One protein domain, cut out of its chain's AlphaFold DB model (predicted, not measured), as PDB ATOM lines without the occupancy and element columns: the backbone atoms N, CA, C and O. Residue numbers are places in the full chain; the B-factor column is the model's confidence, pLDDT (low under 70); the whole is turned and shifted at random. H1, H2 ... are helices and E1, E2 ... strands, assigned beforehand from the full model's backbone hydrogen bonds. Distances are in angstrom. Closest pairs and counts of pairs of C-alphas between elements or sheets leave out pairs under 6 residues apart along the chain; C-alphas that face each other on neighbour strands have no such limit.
ATOM      1  N   ALA A  11     109.094  99.630 108.899       97.38
ATOM      2  CA  ALA A  11     108.211 100.758 108.612       97.38
ATOM      3  C   ALA A  11     108.429 101.323 107.195       97.38
ATOM      4  O   ALA A  11     107.466 101.630 106.494       97.38
ATOM      5  N   VAL A  12     109.687 101.400 106.744       97.81
ATOM      6  CA  VAL A  12     110.033 101.867 105.395       97.81
ATOM      7  C   VAL A  12     109.687 100.806 104.351       97.81
ATOM      8  O   VAL A  12     109.142 101.155 103.309       97.81
ATOM      9  N   ARG A  13     109.922  99.514 104.626       97.44
ATOM     10  CA  ARG A  13     109.529  98.415 103.719       97.44
ATOM     11  C   ARG A  13     108.027  98.405 103.446       97.44
ATOM     12  O   ARG A  13     107.620  98.344 102.288       97.44
ATOM     13  N   ASN A  14     107.217  98.529 104.496       97.50
ATOM     14  CA  ASN A  14     105.760  98.615 104.379       97.50
ATOM     15  C   ASN A  14     105.345  99.869 103.600       97.50
ATOM     16  O   ASN A  14     104.488  99.805 102.719       97.50
ATOM     17  N   HIS A  15     106.003 101.003 103.852       98.25
ATOM     18  CA  HIS A  15     105.725 102.229 103.115       98.25
ATOM     19  C   HIS A  15     106.114 102.142 101.629       98.25
ATOM     20  O   HIS A  15     105.396 102.676 100.789       98.25
ATOM     21  N   ILE A  16     107.179 101.413 101.268       98.38
ATOM     22  CA  ILE A  16     107.527 101.150  99.859       98.38
ATOM     23  C   ILE A  16     106.366 100.449  99.143       98.38
ATOM     24  O   ILE A  16     106.008 100.856  98.039       98.38
ATOM     25  N   PHE A  17     105.740  99.443  99.762       98.38
ATOM     26  CA  PHE A  17     104.568  98.793  99.168       98.38
ATOM     27  C   PHE A  17     103.376  99.744  99.043       98.38
ATOM     28  O   PHE A  17     102.702  99.728  98.016       98.38
ATOM     29  N   GLN A  18     103.139 100.601 100.042       98.12
ATOM     30  CA  GLN A  18     102.085 101.621  99.978       98.12
ATOM     31  C   GLN A  18     102.310 102.587  98.811       98.12
ATOM     32  O   GLN A  18     101.396 102.783  98.020       98.12
ATOM     33  N   VAL A  19     103.529 103.108  98.640       98.25
ATOM     34  CA  VAL A  19     103.902 103.960  97.495       98.25
ATOM     35  C   VAL A  19     103.700 103.214  96.175       98.25
ATOM     36  O   VAL A  19     103.127 103.755  95.231       98.25
ATOM     37  N   CYS A  20     104.121 101.947  96.099       98.00
ATOM     38  CA  CYS A  20     103.876 101.124  94.919       98.00
ATOM     39  C   CYS A  20     102.382 100.927  94.641       98.00
ATOM     40  O   CYS A  20     102.011 100.911  93.481       98.00
ATOM     41  N   ARG A  21     101.511 100.795  95.640       97.44
ATOM     42  CA  ARG A  21     100.062 100.712  95.408       97.44
ATOM     43  C   ARG A  21      99.488 102.070  94.996       97.44
ATOM     44  O   ARG A  21      98.817 102.171  93.978       97.44
ATOM     45  N   ASP A  22      99.752 103.117  95.769       98.06
ATOM     46  CA  ASP A  22      99.056 104.404  95.654       98.06
ATOM     47  C   ASP A  22      99.495 105.218  94.429       98.06
ATOM     48  O   ASP A  22      98.740 106.059  93.937       98.06
ATOM     49  N   ASN A  23     100.705 104.975  93.913       98.12
ATOM     50  CA  ASN A  23     101.280 105.744  92.806       98.12
ATOM     51  C   ASN A  23     101.454 104.948  91.507       98.12
ATOM     52  O   ASN A  23     101.925 105.504  90.511       98.12
ATOM     53  N   LEU A  24     101.087 103.667  91.479       97.62
ATOM     54  CA  LEU A  24     101.164 102.863  90.264       97.62
ATOM     55  C   LEU A  24      99.948 103.112  89.378       97.62
ATOM     56  O   LEU A  24      98.804 102.976  89.811       97.62
ATOM     57  N   ALA A  25     100.205 103.435  88.110       97.69
ATOM     58  CA  ALA A  25      99.161 103.538  87.099       97.69
ATOM     59  C   ALA A  25      98.327 102.250  87.029       97.69
ATOM     60  O   ALA A  25      98.790 101.171  87.399       97.69
ATOM     61  N   GLU A  26      97.117 102.349  86.483       94.62
ATOM     62  CA  GLU A  26      96.167 101.237  86.427       94.62
ATOM     63  C   GLU A  26      96.780  99.929  85.863       94.62
ATOM     64  O   GLU A  26      96.569  98.846  86.416       94.62
ATOM     65  N   HIS A  27      97.573 100.038  84.793       94.44
ATOM     66  CA  HIS A  27      98.314  98.938  84.158       94.44
ATOM     67  C   HIS A  27      99.833  99.045  84.365       94.44
ATOM     68  O   HIS A  27     100.616  98.507  83.582       94.44
ATOM     69  N   GLY A  28     100.257  99.791  85.384       96.75
ATOM     70  CA  GLY A  28     101.662  99.932  85.729       96.75
ATOM     71  C   GLY A  28     102.246  98.632  86.282       96.75
ATOM     72  O   GLY A  28     101.532  97.770  86.792       96.75
ATOM     73  N   VAL A  29     103.573  98.525  86.206       98.06
ATOM     74  CA  VAL A  29     104.351  97.452  86.832       98.06
ATOM     75  C   VAL A  29     105.339  98.069  87.817       98.06
ATOM     76  O   VAL A  29     106.106  98.962  87.454       98.06
ATOM     77  N   ALA A  30     105.331  97.595  89.059       98.38
ATOM     78  CA  ALA A  30     106.324  97.958  90.058       98.38
ATOM     79  C   ALA A  30     107.461  96.930  90.065       98.38
ATOM     80  O   ALA A  30     107.222  95.728  90.052       98.38
ATOM     81  N   TYR A  31     108.703  97.404  90.114       98.56
ATOM     82  CA  TYR A  31     109.895  96.570  90.268       98.56
ATOM     83  C   TYR A  31     110.443  96.719  91.690       98.56
ATOM     84  O   TYR A  31     110.739  97.845  92.121       98.56
ATOM     85  N   ILE A  32     110.630  95.600  92.391       98.56
ATOM     86  CA  ILE A  32     111.272  95.545  93.709       98.56
ATOM     87  C   ILE A  32     112.310  94.424  93.718       98.56
ATOM     88  O   ILE A  32     111.977  93.268  93.463       98.56
ATOM     89  N   SER A  33     113.558  94.757  94.049       98.31
ATOM     90  CA  SER A  33     114.598  93.759  94.302       98.31
ATOM     91  C   SER A  33     114.971  93.654  95.780       98.31
ATOM     92  O   SER A  33     114.946  94.652  96.510       98.31
ATOM     93  N   TYR A  34     115.256  92.428  96.221       97.94
ATOM     94  CA  TYR A  34     115.442  92.068  97.628       97.94
ATOM     95  C   TYR A  34     116.230  90.757  97.779       97.94
ATOM     96  O   TYR A  34     116.280  89.921  96.873       97.94
ATOM     97  N   ASN A  35     116.846  90.594  98.946       97.50
ATOM     98  CA  ASN A  35     117.586  89.398  99.333       97.50
ATOM     99  C   ASN A  35     116.613  88.310  99.801       97.50
ATOM    100  O   ASN A  35     115.551  88.606 100.351       97.50
ATOM    101  N   THR A  36     116.979  87.045  99.605       97.88
ATOM    102  CA  THR A  36     116.081  85.903  99.823       97.88
ATOM    103  C   THR A  36     116.739  84.733 100.534       97.88
ATOM    104  O   THR A  36     117.935  84.466 100.382       97.88
ATOM    105  N   TYR A  37     115.931  84.019 101.311       98.31
ATOM    106  CA  TYR A  37     116.293  82.718 101.860       98.31
ATOM    107  C   TYR A  37     115.953  81.581 100.879       98.31
ATOM    108  O   TYR A  37     114.991  81.694 100.116       98.31
ATOM    109  N   PRO A  38     116.709  80.464 100.904       96.81
ATOM    110  CA  PRO A  38     117.771  80.136 101.868       96.81
ATOM    111  C   PRO A  38     119.151  80.736 101.549       96.81
ATOM    112  O   PRO A  38     120.018  80.729 102.423       96.81
ATOM    113  N   GLY A  39     119.365  81.284 100.347       94.38
ATOM    114  CA  GLY A  39     120.691  81.686  99.869       94.38
ATOM    115  C   GLY A  39     121.411  82.700 100.755       94.38
ATOM    116  O   GLY A  39     122.638  82.668 100.874       94.38
ATOM    117  N   TRP A  40     120.660  83.565 101.437       94.75
ATOM    118  CA  TRP A  40     121.238  84.552 102.343       94.75
ATOM    119  C   TRP A  40     121.599  84.037 103.742       94.75
ATOM    120  O   TRP A  40     122.228  84.788 104.481       94.75
ATOM    121  N   HIS A  41     121.287  82.792 104.131       94.38
ATOM    122  CA  HIS A  41     121.746  82.270 105.431       94.38
ATOM    123  C   HIS A  41     123.276  82.253 105.514       94.38
ATOM    124  O   HIS A  41     123.854  82.725 106.491       94.38
ATOM    125  N   MET A  42     123.939  81.781 104.454       87.56
ATOM    126  CA  MET A  42     125.402  81.723 104.418       87.56
ATOM    127  C   MET A  42     126.039  83.104 104.298       87.56
ATOM    128  O   MET A  42     127.006  83.408 104.994       87.56
ATOM    129  N   ARG A  43     125.471  83.966 103.449       91.00
ATOM    130  CA  ARG A  43     125.928  85.355 103.317       91.00
ATOM    131  C   ARG A  43     125.746  86.136 104.612       91.00
ATOM    132  O   ARG A  43     126.622  86.918 104.962       91.00
ATOM    133  N   GLY A  44     124.661  85.871 105.340       92.62
ATOM    134  CA  GLY A  44     124.394  86.408 106.670       92.62
ATOM    135  C   GLY A  44     125.521  86.099 107.651       92.62
ATOM    136  O   GLY A  44     126.065  87.026 108.232       92.62
ATOM    137  N   ALA A  45     125.964  84.842 107.739       92.75
ATOM    138  CA  ALA A  45     127.070  84.465 108.625       92.75
ATOM    139  C   ALA A  45     128.391  85.192 108.286       92.75
ATOM    140  O   ALA A  45     129.104  85.652 109.179       92.75
ATOM    141  N   ILE A  46     128.710  85.341 106.994       93.75
ATOM    142  CA  ILE A  46     129.898  86.089 106.539       93.75
ATOM    143  C   ILE A  46     129.768  87.577 106.883       93.75
ATOM    144  O   ILE A  46     130.721  88.211 107.337       93.75
ATOM    145  N   ARG A  47     128.576  88.138 106.696       93.88
ATOM    146  CA  ARG A  47     128.253  89.516 107.062       93.88
ATOM    147  C   ARG A  47     128.354  89.743 108.574       93.88
ATOM    148  O   ARG A  47     128.932  90.748 108.977       93.88
ATOM    149  N   ASP A  48     127.874  88.818 109.399       94.25
ATOM    150  CA  ASP A  48     127.976  88.899 110.860       94.25
ATOM    151  C   ASP A  48     129.441  88.942 111.309       94.25
ATOM    152  O   ASP A  48     129.819  89.808 112.098       94.25
ATOM    153  N   LEU A  49     130.290  88.087 110.730       94.69
ATOM    154  CA  LEU A  49     131.738  88.118 110.945       94.69
ATOM    155  C   LEU A  49     132.337  89.479 110.577       94.69
ATOM    156  O   LEU A  49     133.064  90.077 111.373       94.69
ATOM    157  N   MET A  50     132.062  89.964 109.364       94.75
ATOM    158  CA  MET A  50     132.627  91.222 108.874       94.75
ATOM    159  C   MET A  50     132.193  92.407 109.732       94.75
ATOM    160  O   MET A  50     133.013  93.266 110.054       94.75
ATOM    161  N   ARG A  51     130.921  92.449 110.137       94.06
ATOM    162  CA  ARG A  51     130.397  93.500 111.012       94.06
ATOM    163  C   ARG A  51     130.975  93.417 112.416       94.06
ATOM    164  O   ARG A  51     131.305  94.457 112.975       94.06
ATOM    165  N   TRP A  52     131.134  92.219 112.967       94.75
ATOM    166  CA  TRP A  52     131.774  92.034 114.267       94.75
ATOM    167  C   TRP A  52     133.241  92.492 114.249       94.75
ATOM    168  O   TRP A  52     133.660  93.220 115.144       94.75
ATOM    169  N   HIS A  53     133.997  92.138 113.203       95.56
ATOM    170  CA  HIS A  53     135.423  92.471 113.085       95.56
ATOM    171  C   HIS A  53     135.678  93.942 112.729       95.56
ATOM    172  O   HIS A  53     136.540  94.588 113.319       95.56
ATOM    173  N   ALA A  54     134.943  94.485 111.753       94.00
ATOM    174  CA  ALA A  54     135.220  95.797 111.160       94.00
ATOM    175  C   ALA A  54     134.190  96.884 111.516       94.00
ATOM    176  O   ALA A  54     134.431  98.063 111.255       94.00
ATOM    177  N   GLY A  55     133.045  96.536 112.112       85.31
ATOM    178  CA  GLY A  55     131.926  97.466 112.313       85.31
ATOM    179  C   GLY A  55     132.247  98.661 113.213       85.31
ATOM    180  O   GLY A  55     131.721  99.749 112.976       85.31
ATOM    181  N   GLY A  56     133.145  98.482 114.188       88.56
ATOM    182  CA  GLY A  56     133.579  99.532 115.118       88.56
ATOM    183  C   GLY A  56     134.587 100.538 114.548       88.56
ATOM    184  O   GLY A  56     134.907 101.519 115.213       88.56
ATOM    185  N   LEU A  57     135.100 100.317 113.335       92.50
ATOM    186  CA  LEU A  57     136.000 101.272 112.684       92.50
ATOM    187  C   LEU A  57     135.219 102.533 112.277       92.50
ATOM    188  O   LEU A  57     134.001 102.494 112.126       92.50
ATOM    189  N   ALA A  58     135.888 103.670 112.106       90.62
ATOM    190  CA  ALA A  58     135.232 104.904 111.654       90.62
ATOM    191  C   ALA A  58     135.385 105.098 110.140       90.62
ATOM    192  O   ALA A  58     134.405 105.373 109.450       90.62
ATOM    193  N   ASP A  59     136.603 104.902 109.633       93.50
ATOM    194  CA  ASP A  59     136.941 105.111 108.229       93.50
ATOM    195  C   ASP A  59     136.332 104.019 107.319       93.50
ATOM    196  O   ASP A  59     136.639 102.836 107.499       93.50
ATOM    197  N   PRO A  60     135.484 104.377 106.333       91.38
ATOM    198  CA  PRO A  60     134.883 103.417 105.407       91.38
ATOM    199  C   PRO A  60     135.902 102.616 104.592       91.38
ATOM    200  O   PRO A  60     135.674 101.436 104.318       91.38
ATOM    201  N   GLN A  61     137.034 103.221 104.222       92.25
ATOM    202  CA  GLN A  61     138.062 102.517 103.461       92.25
ATOM    203  C   GLN A  61     138.728 101.443 104.332       92.25
ATOM    204  O   GLN A  61     138.804 100.278 103.934       92.25
ATOM    205  N   GLN A  62     139.126 101.799 105.555       94.12
ATOM    206  CA  GLN A  62     139.656 100.848 106.528       94.12
ATOM    207  C   GLN A  62     138.642  99.745 106.871       94.12
ATOM    208  O   GLN A  62     139.030  98.580 106.965       94.12
ATOM    209  N   LYS A  63     137.348 100.073 107.005       94.12
ATOM    210  CA  LYS A  63     136.270  99.082 107.188       94.12
ATOM    211  C   LYS A  63     136.271  98.036 106.088       94.12
ATOM    212  O   LYS A  63     136.315  96.842 106.380       94.12
ATOM    213  N   ALA A  64     136.229  98.482 104.835       93.44
ATOM    214  CA  ALA A  64     136.183  97.591 103.686       93.44
ATOM    215  C   ALA A  64     137.440  96.712 103.611       93.44
ATOM    216  O   ALA A  64     137.343  95.496 103.444       93.44
ATOM    217  N   GLN A  65     138.619  97.303 103.823       94.19
ATOM    218  CA  GLN A  65     139.888  96.572 103.855       94.19
ATOM    219  C   GLN A  65     139.907  95.493 104.945       94.19
ATOM    220  O   GLN A  65     140.264  94.350 104.667       94.19
ATOM    221  N   GLN A  66     139.486  95.824 106.169       96.12
ATOM    222  CA  GLN A  66     139.470  94.879 107.289       96.12
ATOM    223  C   GLN A  66     138.415  93.780 107.117       96.12
ATOM    224  O   GLN A  66     138.688  92.623 107.431       96.12
ATOM    225  N   ALA A  67     137.248  94.102 106.556       95.00
ATOM    226  CA  ALA A  67     136.222  93.115 106.224       95.00
ATOM    227  C   ALA A  67     136.709  92.101 105.169       95.00
ATOM    228  O   ALA A  67     136.484  90.898 105.307       95.00
ATOM    229  N   ARG A  68     137.444  92.556 104.143       95.00
ATOM    230  CA  ARG A  68     138.093  91.652 103.176       95.00
ATOM    231  C   ARG A  68     139.185  90.813 103.833       95.00
ATOM    232  O   ARG A  68     139.251  89.611 103.586       95.00
ATOM    233  N   ALA A  69     140.013  91.429 104.675       95.81
ATOM    234  CA  ALA A  69     141.120  90.754 105.344       95.81
ATOM    235  C   ALA A  69     140.641  89.621 106.263       95.81
ATOM    236  O   ALA A  69     141.205  88.530 106.215       95.81
ATOM    237  N   VAL A  70     139.576  89.833 107.048       96.81
ATOM    238  CA  VAL A  70     139.041  88.783 107.933       96.81
ATOM    239  C   VAL A  70     138.419  87.625 107.150       96.81
ATOM    240  O   VAL A  70     138.602  86.467 107.526       96.81
ATOM    241  N   LEU A  71     137.749  87.901 106.024       96.06
ATOM    242  CA  LEU A  71     137.244  86.840 105.151       96.06
ATOM    243  C   LEU A  71     138.394  86.046 104.523       96.06
ATOM    244  O   LEU A  71     138.351  84.818 104.514       96.06
ATOM    245  N   GLN A  72     139.433  86.731 104.034       96.44
ATOM    246  CA  GLN A  72     140.604  86.064 103.467       96.44
ATOM    247  C   GLN A  72     141.319  85.200 104.513       96.44
ATOM    248  O   GLN A  72     141.654  84.057 104.221       96.44
ATOM    249  N   PHE A  73     141.459  85.691 105.746       97.12
ATOM    250  CA  PHE A  73     142.009  84.913 106.855       97.12
ATOM    251  C   PHE A  73     141.243  83.600 107.082       97.12
ATOM    252  O   PHE A  73     141.866  82.550 107.227       97.12
ATOM    253  N   LEU A  74     139.903  83.619 107.062       96.00
ATOM    254  CA  LEU A  74     139.122  82.384 107.182       96.00
ATOM    255  C   LEU A  74     139.259  81.472 105.959       96.00
ATOM    256  O   LEU A  74     139.324  80.255 106.118       96.00
ATOM    257  N   CYS A  75     139.323  82.035 104.748       95.62
ATOM    258  CA  CYS A  75     139.607  81.251 103.546       95.62
ATOM    259  C   CYS A  75     140.925  80.481 103.689       95.62
ATOM    260  O   CYS A  75     140.950  79.289 103.383       95.62
ATOM    261  N   ASP A  76     141.972  81.136 104.195       95.75
ATOM    262  CA  ASP A  76     143.313  80.563 104.364       95.75
ATOM    263  C   ASP A  76     143.384  79.554 105.526       95.75
ATOM    264  O   ASP A  76     144.187  78.622 105.494       95.75
ATOM    265  N   ALA A  77     142.529  79.707 106.542       95.62
ATOM    266  CA  ALA A  77     142.451  78.809 107.694       95.62
ATOM    267  C   ALA A  77     141.665  77.508 107.424       95.62
ATOM    268  O   ALA A  77     141.720  76.581 108.234       95.62
ATOM    269  N   THR A  78     140.925  77.426 106.313       95.19
ATOM    270  CA  THR A  78     140.151  76.230 105.935       95.19
ATOM    271  C   THR A  78     140.902  75.364 104.921       95.19
ATOM    272  O   THR A  78     141.627  75.898 104.079       95.19
ATOM    273  N   PRO A  79     140.713  74.029 104.927       93.38
ATOM    274  CA  PRO A  79     141.299  73.166 103.909       93.38
ATOM    275  C   PRO A  79     140.919  73.611 102.482       93.38
ATOM    276  O   PRO A  79     139.766  73.996 102.229       93.38
ATOM    277  N   PRO A  80     141.859  73.546 101.520       88.25
ATOM    278  CA  PRO A  80     141.607  73.979 100.145       88.25
ATOM    279  C   PRO A  80     140.569  73.100  99.433       88.25
ATOM    280  O   PRO A  80     139.803  73.595  98.601       88.25
ATOM    281  N   GLU A  81     140.485  71.822  99.805       90.38
ATOM    282  CA  GLU A  81     139.588  70.828  99.219       90.38
ATOM    283  C   GLU A  81     138.883  70.014 100.309       90.38
ATOM    284  O   GLU A  81     139.363  69.912 101.437       90.38
ATOM    285  N   GLY A  82     137.725  69.440  99.973       90.19
ATOM    286  CA  GLY A  82     136.976  68.546 100.862       90.19
ATOM    287  C   GLY A  82     136.207  69.220 102.004       90.19
ATOM    288  O   GLY A  82     135.431  68.538 102.665       90.19
ATOM    289  N   ASP A  83     136.363  70.533 102.209       92.81
ATOM    290  CA  ASP A  83     135.611  71.302 103.208       92.81
ATOM    291  C   ASP A  83     134.492  72.151 102.563       92.81
ATOM    292  O   ASP A  83     134.785  73.146 101.883       92.81
ATOM    293  N   PRO A  84     133.202  71.801 102.762       91.38
ATOM    294  CA  PRO A  84     132.077  72.576 102.245       91.38
ATOM    295  C   PRO A  84     132.038  74.018 102.759       91.38
ATOM    296  O   PRO A  84     131.668  74.915 102.003       91.38
ATOM    297  N   TYR A  85     132.436  74.257 104.014       92.88
ATOM    298  CA  TYR A  85     132.427  75.597 104.600       92.88
ATOM    299  C   TYR A  85     133.493  76.492 103.954       92.88
ATOM    300  O   TYR A  85     133.176  77.573 103.453       92.88
ATOM    301  N   GLY A  86     134.734  76.011 103.856       94.25
ATOM    302  CA  GLY A  86     135.814  76.692 103.146       94.25
ATOM    303  C   GLY A  86     135.490  76.973 101.678       94.25
ATOM    304  O   GLY A  86     135.785  78.060 101.178       94.25
ATOM    305  N   LEU A  87     134.821  76.046 100.977       92.88
ATOM    306  CA  LEU A  87     134.367  76.281  99.603       92.88
ATOM    307  C   LEU A  87     133.392  77.468  99.520       92.88
ATOM    308  O   LEU A  87     133.513  78.295  98.613       92.88
ATOM    309  N   MET A  88     132.457  77.576 100.466       90.88
ATOM    310  CA  MET A  88     131.506  78.691 100.529       90.88
ATOM    311  C   MET A  88     132.207  80.028 100.781       90.88
ATOM    312  O   MET A  88     131.950  80.987 100.049       90.88
ATOM    313  N   LEU A  89     133.131  80.087 101.747       94.69
ATOM    314  CA  LEU A  89     133.919  81.293 102.031       94.69
ATOM    315  C   LEU A  89     134.697  81.761 100.798       94.69
ATOM    316  O   LEU A  89     134.632  82.931 100.423       94.69
ATOM    317  N   ARG A  90     135.381  80.831 100.119       94.56
ATOM    318  CA  ARG A  90     136.161  81.129  98.910       94.56
ATOM    319  C   ARG A  90     135.287  81.618  97.760       94.56
ATOM    320  O   ARG A  90     135.715  82.491  97.009       94.56
ATOM    321  N   ASN A  91     134.075  81.085  97.606       92.31
ATOM    322  CA  ASN A  91     133.142  81.555  96.580       92.31
ATOM    323  C   ASN A  91     132.692  82.999  96.839       92.31
ATOM    324  O   ASN A  91     132.721  83.814  95.918       92.31
ATOM    325  N   GLU A  92     132.355  83.335  98.085       92.19
ATOM    326  CA  GLU A  92     131.989  84.706  98.451       92.19
ATOM    327  C   GLU A  92     133.186  85.663  98.317       92.19
ATOM    328  O   GLU A  92     133.049  86.752  97.761       92.19
ATOM    329  N   ALA A  93     134.388  85.240  98.727       92.75
ATOM    330  CA  ALA A  93     135.611  86.030  98.579       92.75
ATOM    331  C   ALA A  93     135.927  86.343  97.107       92.75
ATOM    332  O   ALA A  93     136.246  87.485  96.773       92.75
ATOM    333  N   ARG A  94     135.782  85.356  96.208       93.06
ATOM    334  CA  ARG A  94     135.949  85.553  94.756       93.06
ATOM    335  C   ARG A  94     134.946  86.552  94.193       93.06
ATOM    336  O   ARG A  94     135.332  87.371  93.365       93.06
ATOM    337  N   LEU A  95     133.688  86.488  94.629       89.62
ATOM    338  CA  LEU A  95     132.680  87.454  94.203       89.62
ATOM    339  C   LEU A  95     133.056  88.861  94.677       89.62
ATOM    340  O   LEU A  95     133.100  89.788  93.873       89.62
ATOM    341  N   LEU A  96     133.370  89.018  95.963       89.31
ATOM    342  CA  LEU A  96     133.723  90.312  96.539       89.31
ATOM    343  C   LEU A  96     134.984  90.905  95.915       89.31
ATOM    344  O   LEU A  96     135.068  92.125  95.781       89.31
ATOM    345  N   ALA A  97     135.953  90.087  95.502       89.25
ATOM    346  CA  ALA A  97     137.162  90.545  94.816       89.25
ATOM    347  C   ALA A  97     136.872  91.263  93.484       89.25
ATOM    348  O   ALA A  97     137.686  92.068  93.038       89.25
ATOM    349  N   GLN A  98     135.717  91.003  92.864       87.38
ATOM    350  CA  GLN A  98     135.285  91.656  91.623       87.38
ATOM    351  C   GLN A  98     134.494  92.949  91.866       87.38
ATOM    352  O   GLN A  98     134.156  93.648  90.914       87.38
ATOM    353  N   GLN A  99     134.181  93.270  93.123       89.06
ATOM    354  CA  GLN A  99     133.335  94.399  93.498       89.06
ATOM    355  C   GLN A  99     134.152  95.517  94.147       89.06
ATOM    356  O   GLN A  99     135.108  95.262  94.882       89.06
ATOM    357  N   GLY A 100     133.745  96.766  93.914       86.50
ATOM    358  CA  GLY A 100     134.321  97.927  94.595       86.50
ATOM    359  C   GLY A 100     133.921  97.988  96.072       86.50
ATOM    360  O   GLY A 100     132.948  97.368  96.493       86.50
ATOM    361  N   ASP A 101     134.645  98.777  96.863       88.19
ATOM    362  CA  ASP A 101     134.406  98.873  98.311       88.19
ATOM    363  C   ASP A 101     133.000  99.378  98.664       88.19
ATOM    364  O   ASP A 101     132.441  98.960  99.674       88.19
ATOM    365  N   TYR A 102     132.383 100.193  97.801       86.50
ATOM    366  CA  TYR A 102     130.997 100.646  97.975       86.50
ATOM    367  C   TYR A 102     130.001  99.479  98.060       86.50
ATOM    368  O   TYR A 102     129.054  99.542  98.840       86.50
ATOM    369  N   TYR A 103     130.220  98.409  97.286       86.75
ATOM    370  CA  TYR A 103     129.343  97.242  97.277       86.75
ATOM    371  C   TYR A 103     129.439  96.503  98.606       86.75
ATOM    372  O   TYR A 103     128.420  96.175  99.192       86.75
ATOM    373  N   LEU A 104     130.658  96.299  99.111       87.62
ATOM    374  CA  LEU A 104     130.890  95.639 100.396       87.62
ATOM    375  C   LEU A 104     130.324  96.459 101.565       87.62
ATOM    376  O   LEU A 104     129.730  95.908 102.492       87.62
ATOM    377  N   LEU A 105     130.501  97.783 101.516       86.06
ATOM    378  CA  LEU A 105     129.982  98.696 102.531       86.06
ATOM    379  C   LEU A 105     128.450  98.651 102.610       86.06
ATOM    380  O   LEU A 105     127.913  98.652 103.713       86.06
ATOM    381  N   HIS A 106     127.776  98.559 101.465       84.69
ATOM    382  CA  HIS A 106     126.325  98.410 101.372       84.69
ATOM    383  C   HIS A 106     125.880  96.971 101.710       84.69
ATOM    384  O   HIS A 106     125.255  96.733 102.734       84.69
ATOM    385  N   ASP A 107     126.289  95.972 100.926       82.06
ATOM    386  CA  ASP A 107     125.751  94.602 100.973       82.06
ATOM    387  C   ASP A 107     126.227  93.763 102.178       82.06
ATOM    388  O   ASP A 107     125.567  92.800 102.572       82.06
ATOM    389  N   HIS A 108     127.360  94.095 102.811       84.88
ATOM    390  CA  HIS A 108     127.890  93.313 103.943       84.88
ATOM    391  C   HIS A 108     128.022  94.120 105.218       84.88
ATOM    392  O   HIS A 108     127.882  93.539 106.290       84.88
ATOM    393  N   LEU A 109     128.212  95.438 105.158       87.62
ATOM    394  CA  LEU A 109     128.498  96.237 106.356       87.62
ATOM    395  C   LEU A 109     127.388  97.196 106.785       87.62
ATOM    396  O   LEU A 109     127.455  97.709 107.903       87.62
ATOM    397  N   GLU A 110     126.352  97.400 105.971       87.31
ATOM    398  CA  GLU A 110     125.206  98.232 106.354       87.31
ATOM    399  C   GLU A 110     124.506  97.657 107.594       87.31
ATOM    400  O   GLU A 110     124.720  96.502 107.950       87.31
ATOM    401  N   GLU A 111     123.709  98.421 108.331       83.69
ATOM    402  CA  GLU A 111     123.181  97.929 109.610       83.69
ATOM    403  C   GLU A 111     122.018  96.949 109.434       83.69
ATOM    404  O   GLU A 111     121.948  95.914 110.104       83.69
ATOM    405  N   VAL A 112     121.132  97.251 108.494       88.69
ATOM    406  CA  VAL A 112     119.892  96.514 108.286       88.69
ATOM    407  C   VAL A 112     120.038  95.639 107.060       88.69
ATOM    408  O   VAL A 112     120.289  96.144 105.983       88.69
ATOM    409  N   ASN A 113     119.843  94.330 107.203       92.75
ATOM    410  CA  ASN A 113     119.555  93.474 106.060       92.75
ATOM    411  C   ASN A 113     118.455  92.488 106.431       92.75
ATOM    412  O   ASN A 113     118.589  91.770 107.419       92.75
ATOM    413  N   HIS A 114     117.384  92.461 105.649       94.06
ATOM    414  CA  HIS A 114     116.227  91.612 105.886       94.06
ATOM    415  C   HIS A 114     115.932  90.754 104.651       94.06
ATOM    416  O   HIS A 114     115.112  91.133 103.804       94.06
ATOM    417  N   PRO A 115     116.640  89.622 104.497       96.56
ATOM    418  CA  PRO A 115     116.239  88.580 103.571       96.56
ATOM    419  C   PRO A 115     114.927  87.946 104.030       96.56
ATOM    420  O   PRO A 115     114.656  87.867 105.226       96.56
ATOM    421  N   VAL A 116     114.128  87.481 103.076       98.19
ATOM    422  CA  VAL A 116     112.836  86.827 103.335       98.19
ATOM    423  C   VAL A 116     112.673  85.603 102.445       98.19
ATOM    424  O   VAL A 116     113.316  85.496 101.397       98.19
ATOM    425  N   TYR A 117     111.808  84.669 102.826       98.69
ATOM    426  CA  TYR A 117     111.327  83.671 101.874       98.69
ATOM    427  C   TYR A 117     110.361  84.329 100.880       98.69
ATOM    428  O   TYR A 117     109.608  85.244 101.227       98.69
ATOM    429  N   VAL A 118     110.352  83.877  99.623       98.12
ATOM    430  CA  VAL A 118     109.529  84.514  98.582       98.12
ATOM    431  C   VAL A 118     108.032  84.415  98.891       98.12
ATOM    432  O   VAL A 118     107.283  85.351  98.612       98.12
ATOM    433  N   HIS A 119     107.587  83.342  99.552       98.25
ATOM    434  CA  HIS A 119     106.187  83.237  99.972       98.25
ATOM    435  C   HIS A 119     105.798  84.295 101.024       98.25
ATOM    436  O   HIS A 119     104.658  84.756 101.032       98.25
ATOM    437  N   GLU A 120     106.729  84.706 101.891       98.44
ATOM    438  CA  GLU A 120     106.512  85.762 102.890       98.44
ATOM    439  C   GLU A 120     106.460  87.130 102.214       98.44
ATOM    440  O   GLU A 120     105.588  87.942 102.524       98.44
ATOM    441  N   PHE A 121     107.352  87.362 101.245       98.44
ATOM    442  CA  PHE A 121     107.336  88.574 100.428       98.44
ATOM    443  C   PHE A 121     106.010  88.712  99.668       98.44
ATOM    444  O   PHE A 121     105.364  89.756  99.732       98.44
ATOM    445  N   PHE A 122     105.544  87.648  99.006       98.06
ATOM    446  CA  PHE A 122     104.267  87.676  98.285       98.06
ATOM    447  C   PHE A 122     103.071  87.891  99.215       98.06
ATOM    448  O   PHE A 122     102.164  88.640  98.854       98.06
ATOM    449  N   ALA A 123     103.078  87.312 100.418       97.94
ATOM    450  CA  ALA A 123     102.035  87.574 101.409       97.94
ATOM    451  C   ALA A 123     101.993  89.057 101.821       97.94
ATOM    452  O   ALA A 123     100.909  89.638 101.913       97.94
ATOM    453  N   GLN A 124     103.155  89.697 102.002       97.69
ATOM    454  CA  GLN A 124     103.239  91.133 102.291       97.69
ATOM    455  C   GLN A 124     102.738  91.988 101.122       97.69
ATOM    456  O   GLN A 124     102.001  92.946 101.354       97.69
ATOM    457  N   CYS A 125     103.072  91.633  99.878       97.69
ATOM    458  CA  CYS A 125     102.549  92.315  98.691       97.69
ATOM    459  C   CYS A 125     101.017  92.259  98.641       97.69
ATOM    460  O   CYS A 125     100.371  93.298  98.491       97.69
ATOM    461  N   VAL A 126     100.435  91.072  98.844       97.44
ATOM    462  CA  VAL A 126      98.976  90.870  98.836       97.44
ATOM    463  C   VAL A 126      98.299  91.676  99.943       97.44
ATOM    464  O   VAL A 126      97.286  92.325  99.688       97.44
ATOM    465  N   ALA A 127      98.880  91.723 101.145       97.62
ATOM    466  CA  ALA A 127      98.374  92.557 102.240       97.62
ATOM    467  C   ALA A 127      98.355  94.063 101.899       97.62
ATOM    468  O   ALA A 127      97.599  94.824 102.502       97.62
ATOM    469  N   HIS A 128      99.147  94.487 100.912       98.00
ATOM    470  CA  HIS A 128      99.201  95.854 100.401       98.00
ATOM    471  C   HIS A 128      98.479  96.031  99.053       98.00
ATOM    472  O   HIS A 128      98.664  97.059  98.409       98.00
ATOM    473  N   GLY A 129      97.641  95.082  98.624       97.81
ATOM    474  CA  GLY A 129      96.869  95.190  97.379       97.81
ATOM    475  C   GLY A 129      97.701  95.039  96.101       97.81
ATOM    476  O   GLY A 129      97.272  95.471  95.029       97.81
ATOM    477  N   LEU A 130      98.887  94.436  96.204       98.19
ATOM    478  CA  LEU A 130      99.776  94.128  95.085       98.19
ATOM    479  C   LEU A 130      99.853  92.614  94.869       98.19
ATOM    480  O   LEU A 130      99.767  91.826  95.808       98.19
ATOM    481  N   GLU A 131     100.071  92.194  93.630       96.38
ATOM    482  CA  GLU A 131     100.147  90.785  93.248       96.38
ATOM    483  C   GLU A 131     101.384  90.501  92.387       96.38
ATOM    484  O   GLU A 131     101.842  91.342  91.610       96.38
ATOM    485  N   TYR A 132     101.936  89.295  92.544       97.62
ATOM    486  CA  TYR A 132     103.099  88.822  91.800       97.62
ATOM    487  C   TYR A 132     102.794  88.655  90.306       97.62
ATOM    488  O   TYR A 132     102.013  87.783  89.909       97.62
ATOM    489  N   LEU A 133     103.482  89.429  89.465       96.88
ATOM    490  CA  LEU A 133     103.439  89.263  88.017       96.88
ATOM    491  C   LEU A 133     104.439  88.192  87.566       96.88
ATOM    492  O   LEU A 133     104.038  87.136  87.065       96.88
ATOM    493  N   ALA A 134     105.727  88.481  87.743       96.00
ATOM    494  CA  ALA A 134     106.854  87.705  87.234       96.00
ATOM    495  C   ALA A 134     108.158  88.117  87.945       96.00
ATOM    496  O   ALA A 134     108.193  89.106  88.677       96.00
ATOM    497  N   GLU A 135     109.248  87.398  87.697       96.31
ATOM    498  CA  GLU A 135     110.599  87.927  87.906       96.31
ATOM    499  C   GLU A 135     111.058  88.686  86.654       96.31
ATOM    500  O   GLU A 135     110.653  88.362  85.537       96.31
ATOM    501  N   ALA A 136     111.938  89.675  86.827       94.62
ATOM    502  CA  ALA A 136     112.564  90.390  85.713       94.62
ATOM    503  C   ALA A 136     113.405  89.457  84.816       94.62
ATOM    504  O   ALA A 136     113.574  89.719  83.627       94.62
ATOM    505  N   GLU A 137     113.879  88.339  85.374       89.31
ATOM    506  CA  GLU A 137     114.604  87.292  84.660       89.31
ATOM    507  C   GLU A 137     113.728  86.044  84.477       89.31
ATOM    508  O   GLU A 137     113.686  85.154  85.331       89.31
ATOM    509  N   VAL A 138     113.048  85.950  83.330       86.56
ATOM    510  CA  VAL A 138     112.122  84.848  82.997       86.56
ATOM    511  C   VAL A 138     112.721  83.443  83.191       86.56
ATOM    512  O   VAL A 138     112.030  82.598  83.765       86.56
ATOM    513  N   PRO A 139     113.983  83.146  82.800       84.69
ATOM    514  CA  PRO A 139     114.556  81.812  83.005       84.69
ATOM    515  C   PRO A 139     114.588  81.369  84.477       84.69
ATOM    516  O   PRO A 139     114.552  80.172  84.764       84.69
ATOM    517  N   THR A 140     114.608  82.316  85.423       88.50
ATOM    518  CA  THR A 140     114.630  82.007  86.862       88.50
ATOM    519  C   THR A 140     113.294  81.475  87.379       88.50
ATOM    520  O   THR A 140     113.291  80.744  88.367       88.50
ATOM    521  N   MET A 141     112.192  81.767  86.682       90.19
ATOM    522  CA  MET A 141     110.828  81.361  87.055       90.19
ATOM    523  C   MET A 141     110.503  79.914  86.669       90.19
ATOM    524  O   MET A 141     109.495  79.349  87.090       90.19
ATOM    525  N   LEU A 142     111.325  79.306  85.810       88.75
ATOM    526  CA  LEU A 142     111.074  77.972  85.278       88.75
ATOM    527  C   LEU A 142     112.050  76.948  85.853       88.75
ATOM    528  O   LEU A 142     113.213  77.277  86.103       88.75
ATOM    529  N   PRO A 143     111.635  75.674  85.976       90.00
ATOM    530  CA  PRO A 143     112.489  74.576  86.426       90.00
ATOM    531  C   PRO A 143     113.460  74.097  85.326       90.00
ATOM    532  O   PRO A 143     113.737  72.905  85.195       90.00
ATOM    533  N   THR A 144     113.960  75.014  84.495       84.12
ATOM    534  CA  THR A 144     114.950  74.744  83.447       84.12
ATOM    535  C   THR A 144     116.256  74.224  84.048       84.12
ATOM    536  O   THR A 144     116.674  74.630  85.136       84.12
ATOM    537  N   GLY A 145     116.887  73.277  83.351       84.56
ATOM    538  CA  GLY A 145     118.122  72.623  83.799       84.56
ATOM    539  C   GLY A 145     117.940  71.579  84.908       84.56
ATOM    540  O   GLY A 145     118.909  70.914  85.263       84.56
ATOM    541  N   LEU A 146     116.727  71.393  85.443       90.88
ATOM    542  CA  LEU A 146     116.448  70.328  86.405       90.88
ATOM    543  C   LEU A 146     116.160  68.992  85.694       90.88
ATOM    544  O   LEU A 146     115.590  68.990  84.599       90.88
ATOM    545  N   PRO A 147     116.486  67.842  86.319       95.00
ATOM    546  CA  PRO A 147     116.115  66.530  85.791       95.00
ATOM    547  C   PRO A 147     114.601  66.403  85.577       95.00
ATOM    548  O   PRO A 147     113.815  66.879  86.398       95.00
ATOM    549  N   ALA A 148     114.179  65.699  84.522       94.38
ATOM    550  CA  ALA A 148     112.761  65.548  84.172       94.38
ATOM    551  C   ALA A 148     111.906  65.016  85.340       94.38
ATOM    552  O   ALA A 148     110.852  65.576  85.635       94.38
ATOM    553  N   ALA A 149     112.410  64.023  86.080       96.56
ATOM    554  CA  ALA A 149     111.741  63.478  87.264       96.56
ATOM    555  C   ALA A 149     111.543  64.525  88.385       96.56
ATOM    556  O   ALA A 149     110.529  64.513  89.093       96.56
ATOM    557  N   THR A 150     112.483  65.467  88.532       95.88
ATOM    558  CA  THR A 150     112.358  66.596  89.465       95.88
ATOM    559  C   THR A 150     111.264  67.549  89.001       95.88
ATOM    560  O   THR A 150     110.415  67.931  89.803       95.88
ATOM    561  N   VAL A 151     111.224  67.884  87.707       94.69
ATOM    562  CA  VAL A 151     110.182  68.750  87.125       94.69
ATOM    563  C   VAL A 151     108.789  68.136  87.295       94.69
ATOM    564  O   VAL A 151     107.852  68.824  87.701       94.69
ATOM    565  N   GLU A 152     108.637  66.838  87.034       95.19
ATOM    566  CA  GLU A 152     107.379  66.109  87.248       95.19
ATOM    567  C   GLU A 152     106.948  66.115  88.716       95.19
ATOM    568  O   GLU A 152     105.768  66.267  89.028       95.19
ATOM    569  N   THR A 153     107.901  65.984  89.635       96.75
ATOM    570  CA  THR A 153     107.621  66.061  91.069       96.75
ATOM    571  C   THR A 153     107.200  67.466  91.481       96.75
ATOM    572  O   THR A 153     106.178  67.597  92.150       96.75
ATOM    573  N   LEU A 154     107.894  68.508  91.010       96.25
ATOM    574  CA  LEU A 154     107.517  69.905  91.242       96.25
ATOM    575  C   LEU A 154     106.084  70.185  90.786       96.25
ATOM    576  O   LEU A 154     105.307  70.734  91.558       96.25
ATOM    577  N   ARG A 155     105.687  69.722  89.593       93.56
ATOM    578  CA  ARG A 155     104.305  69.870  89.096       93.56
ATOM    579  C   ARG A 155     103.250  69.245  90.017       93.56
ATOM    580  O   ARG A 155     102.111  69.695  90.005       93.56
ATOM    581  N   ARG A 156     103.603  68.214  90.795       96.00
ATOM    582  CA  ARG A 156     102.689  67.557  91.747       96.00
ATOM    583  C   ARG A 156     102.630  68.267  93.099       96.00
ATOM    584  O   ARG A 156     101.560  68.330  93.693       96.00
ATOM    585  N   ILE A 157     103.763  68.767  93.597       96.75
ATOM    586  CA  ILE A 157     103.868  69.338  94.955       96.75
ATOM    587  C   ILE A 157     103.680  70.862  95.001       96.75
ATOM    588  O   ILE A 157     103.390  71.413  96.063       96.75
ATOM    589  N   ALA A 158     103.812  71.542  93.860       96.38
ATOM    590  CA  ALA A 158     103.619  72.979  93.704       96.38
ATOM    591  C   ALA A 158     102.343  73.272  92.886       96.38
ATOM    592  O   ALA A 158     102.428  73.518  91.683       96.38
ATOM    593  N   PRO A 159     101.151  73.230  93.515       92.88
ATOM    594  CA  PRO A 159      99.873  73.473  92.836       92.88
ATOM    595  C   PRO A 159      99.680  74.925  92.376       92.88
ATOM    596  O   PRO A 159      98.803  75.193  91.560       92.88
ATOM    597  N   ASP A 160     100.473  75.856  92.901       93.25
ATOM    598  CA  ASP A 160     100.395  77.281  92.601       93.25
ATOM    599  C   ASP A 160     101.787  77.879  92.345       93.25
ATOM    600  O   ASP A 160     102.826  77.267  92.618       93.25
ATOM    601  N   ILE A 161     101.796  79.099  91.798       93.00
ATOM    602  CA  ILE A 161     103.024  79.803  91.421       93.00
ATOM    603  C   ILE A 161     103.897  80.149  92.632       93.00
ATOM    604  O   ILE A 161     105.116  80.099  92.527       93.00
ATOM    605  N   VAL A 162     103.297  80.447  93.788       95.44
ATOM    606  CA  VAL A 162     104.034  80.833  94.999       95.44
ATOM    607  C   VAL A 162     104.851  79.651  95.503       95.44
ATOM    608  O   VAL A 162     106.044  79.783  95.775       95.44
ATOM    609  N   ARG A 163     104.234  78.467  95.566       96.81
ATOM    610  CA  ARG A 163     104.920  77.225  95.925       96.81
ATOM    611  C   ARG A 163     105.981  76.853  94.900       96.81
ATOM    612  O   ARG A 163     107.061  76.436  95.306       96.81
ATOM    613  N   MET A 164     105.703  77.012  93.604       96.56
ATOM    614  CA  MET A 164     106.687  76.724  92.554       96.56
ATOM    615  C   MET A 164     107.934  77.600  92.723       96.56
ATOM    616  O   MET A 164     109.040  77.073  92.817       96.56
ATOM    617  N   GLU A 165     107.749  78.916  92.834       97.38
ATOM    618  CA  GLU A 165     108.835  79.880  93.043       97.38
ATOM    619  C   GLU A 165     109.622  79.576  94.324       97.38
ATOM    620  O   GLU A 165     110.853  79.565  94.305       97.38
ATOM    621  N   GLN A 166     108.937  79.237  95.421       98.00
ATOM    622  CA  GLN A 166     109.606  78.912  96.678       98.00
ATOM    623  C   GLN A 166     110.416  77.608  96.609       98.00
ATOM    624  O   GLN A 166     111.521  77.541  97.153       98.00
ATOM    625  N   TYR A 167     109.907  76.567  95.945       98.00
ATOM    626  CA  TYR A 167     110.680  75.342  95.730       98.00
ATOM    627  C   TYR A 167     111.906  75.596  94.855       98.00
ATOM    628  O   TYR A 167     112.973  75.049  95.138       98.00
ATOM    629  N   LEU A 168     111.780  76.430  93.820       97.12
ATOM    630  CA  LEU A 168     112.920  76.822  92.997       97.12
ATOM    631  C   LEU A 168     113.969  77.590  93.810       97.12
ATOM    632  O   LEU A 168     115.156  77.336  93.613       97.12
ATOM    633  N   ASP A 169     113.563  78.431  94.764       97.81
ATOM    634  CA  ASP A 169     114.501  79.106  95.673       97.81
ATOM    635  C   ASP A 169     115.285  78.125  96.536       97.81
ATOM    636  O   ASP A 169     116.505  78.255  96.653       97.81
ATOM    637  N   PHE A 170     114.616  77.106  97.083       97.44
ATOM    638  CA  PHE A 170     115.290  76.050  97.837       97.44
ATOM    639  C   PHE A 170     116.236  75.225  96.962       97.44
ATOM    640  O   PHE A 170     117.377  74.987  97.350       97.44
ATOM    641  N   LEU A 171     115.793  74.816  95.770       96.25
ATOM    642  CA  LEU A 171     116.591  73.991  94.857       96.25
ATOM    643  C   LEU A 171     117.811  74.727  94.296       96.25
ATOM    644  O   LEU A 171     118.828  74.096  94.016       96.25
ATOM    645  N   ARG A 172     117.708  76.045  94.105       94.19
ATOM    646  CA  ARG A 172     118.760  76.874  93.497       94.19
ATOM    647  C   ARG A 172     119.566  77.673  94.514       94.19
ATOM    648  O   ARG A 172     120.457  78.413  94.111       94.19
ATOM    649  N   ASN A 173     119.262  77.530  95.806       95.31
ATOM    650  CA  ASN A 173     119.839  78.339  96.874       95.31
ATOM    651  C   ASN A 173     119.785  79.841  96.533       95.31
ATOM    652  O   ASN A 173     120.796  80.543  96.611       95.31
ATOM    653  N   ARG A 174     118.621  80.310  96.054       95.56
ATOM    654  CA  ARG A 174     118.491  81.659  95.493       95.56
ATOM    655  C   ARG A 174     118.815  82.689  96.565       95.56
ATOM    656  O   ARG A 174     118.364  82.594  97.704       95.56
ATOM    657  N   THR A 175     119.651  83.642  96.181       95.12
ATOM    658  CA  THR A 175     120.172  84.665  97.077       95.12
ATOM    659  C   THR A 175     119.413  85.981  96.852       95.12
ATOM    660  O   THR A 175     119.056  86.666  97.803       95.12
ATOM    661  N   PHE A 176     119.044  86.305  95.612       96.00
ATOM    662  CA  PHE A 176     118.450  87.592  95.248       96.00
ATOM    663  C   PHE A 176     117.272  87.435  94.279       96.00
ATOM    664  O   PHE A 176     117.291  86.580  93.384       96.00
ATOM    665  N   ARG A 177     116.254  88.286  94.438       98.00
ATOM    666  CA  ARG A 177     115.079  88.371  93.559       98.00
ATOM    667  C   ARG A 177     114.881  89.774  93.008       98.00
ATOM    668  O   ARG A 177     115.292  90.766  93.609       98.00
ATOM    669  N   GLN A 178     114.238  89.835  91.848       98.31
ATOM    670  CA  GLN A 178     113.908  91.051  91.114       98.31
ATOM    671  C   GLN A 178     112.457  90.933  90.655       98.31
ATOM    672  O   GLN A 178     112.153  90.646  89.496       98.31
ATOM    673  N   THR A 179     111.550  91.113  91.603       98.50
ATOM    674  CA  THR A 179     110.138  90.824  91.407       98.50
ATOM    675  C   THR A 179     109.415  91.996  90.751       98.50
ATOM    676  O   THR A 179     109.570  93.157  91.142       98.50
ATOM    677  N   LEU A 180     108.573  91.661  89.776       98.56
ATOM    678  CA  LEU A 180     107.602  92.544  89.156       98.56
ATOM    679  C   LEU A 180     106.233  92.345  89.817       98.56
ATOM    680  O   LEU A 180     105.746  91.217  89.939       98.56
ATOM    681  N   LEU A 181     105.612  93.446  90.226       98.50
ATOM    682  CA  LEU A 181     104.319  93.494  90.905       98.50
ATOM    683  C   LEU A 181     103.322  94.326  90.098       98.50
ATOM    684  O   LEU A 181     103.693  95.302  89.444       98.50
ATOM    685  N   VAL A 182     102.050  93.959  90.188       98.25
ATOM    686  CA  VAL A 182     100.915  94.696  89.615       98.25
ATOM    687  C   VAL A 182      99.836  94.895  90.676       98.25
ATOM    688  O   VAL A 182      99.898  94.293  91.747       98.25
ATOM    689  N   HIS A 183      98.834  95.724  90.381       98.12
ATOM    690  CA  HIS A 183      97.616  95.800  91.194       98.12
ATOM    691  C   HIS A 183      96.943  94.427  91.316       98.12
ATOM    692  O   HIS A 183      96.859  93.689  90.331       98.12
ATOM    693  N   GLN A 184      96.447  94.100  92.509       96.19
ATOM    694  CA  GLN A 184      95.720  92.857  92.758       96.19
ATOM    695  C   GLN A 184      94.420  92.775  91.940       96.19
ATOM    696  O   GLN A 184      93.794  93.788  91.622       96.19
TER     697      GLN A 184
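This is residues 11 to 184 of the 419 residues of the protein "MethyTransf_Reg domain-containing protein" of Burkholderiales bacterium (UniProt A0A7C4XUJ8). The model has two lobes: one is a small three-stranded sheet with helices H1 and H6 packed on it, while the other is a cluster of four helices, H2 to H5, in which H2 crosses the hairpin of H3 and H4 and H5 meets H3. In the first lobe H9 packs on H6, and H8 lies beyond H9, away from the sheet; residues 36 to 39 and 108 to 117 run between the lobes. The 174 printed residues hold nine named helices and three named strands, in the order H1 E1 H2 H3 H4 H5 H6 E2 H7 H8 H9 E3; the sheet runs E1 E3 E2, all antiparallel, and the class is mostly helix. The whole is only just loose, close to compact, with a radius of gyration of the C-alphas of 18.9 A, and its outline is flat, spanning 50 by 43 by 22 A.

H1 is residues 11 to 22, 16.3 A long, and begins at C-alpha 11 at (108.211, 100.758, 108.612). Strand E1, residues 30 to 35, is 16.9 A long. H2 is residues 40 to 54, 20.0 A, and H3, the longest helix, is residues 60 to 77, 25.8 A, ending at C-alpha 77 at (142.451, 78.809, 107.694). H4 is residues 84 to 97, 20.1 A, and H5 is residues 101 to 107, 10.0 A. H6 is residues 118 to 127, 14.2 A, followed by strand E2, residues 130 to 135, 14.4 A. H7 is residues 138 to 141, 5.5 A, H8 residues 148 to 157, 14.5 A, and H9 residues 161 to 172, 16.1 A. Strand E3, residues 176 to 183, is 22.8 A long and ends at C-alpha 183 at (97.616, 95.800, 91.194).

E3 is the inner strand of the sheet, which is only just strongly twisted, with C-alphas up to 4.4 A off its best plane. E1 and E3 are antiparallel at 151 degrees, with N 32 and O 179 at 2.9 A; E3 and E2 are antiparallel at 135 degrees, with N 131 and O 182 at 2.8 A. H1 and H6 on one face of this sheet make two layers, helices over a sheet. H1 has a height over the sheet of 8.6 A, and H6 one of 6.3 A. H1 and H6 are close but not clearly touching, the closest C-alphas being those of Phe 17 and Cys 125, 6.8 A. H6 and H9 touch at Val 118 and Gln 166, closest C-alphas 5.9 A, at a shallow tilt of 29 degrees, opposite ways. H9 only grazes the sheet, with residues 161 to 169. H8 and H7 are each close to H9 but not clearly touching it, with closest C-alphas Leu 154 and Met 164 at 7.0 A, and Met 141 and Glu 165 at 6.5 A. In the other lobe H3 and H4 form a helical hairpin, with closest C-alphas Cys 75 and Arg 90 at 5.8 A and a shallow tilt of 32 degrees. H2 touches H3 at a steep tilt of 64 degrees, closest C-alphas Met 50 and Ala 67 at 4.9 A. H2 and H4 only just touch, with 3 pairs of C-alphas within 8 A, the closest being Ile 46 and Leu 89 at 7.7 A. H5 touches H3 about perpendicular, at 77 degrees, closest C-alphas Ala 64 and Asp 101 at 5.8 A. H3 and H4 are apart from H6, H9 and E3, for instance. Every O i to N i+4 pair is within hydrogen-bond range in H1 to H6, H8 and H9; H7 is too short for one.

The two C-alphas farthest apart, those of Glu 26 and Pro 79, are 56.0 A apart. The printed part has no cut, and no link is long. The mean pLDDT of the printed part is 94.2, and no printed residue is under 70.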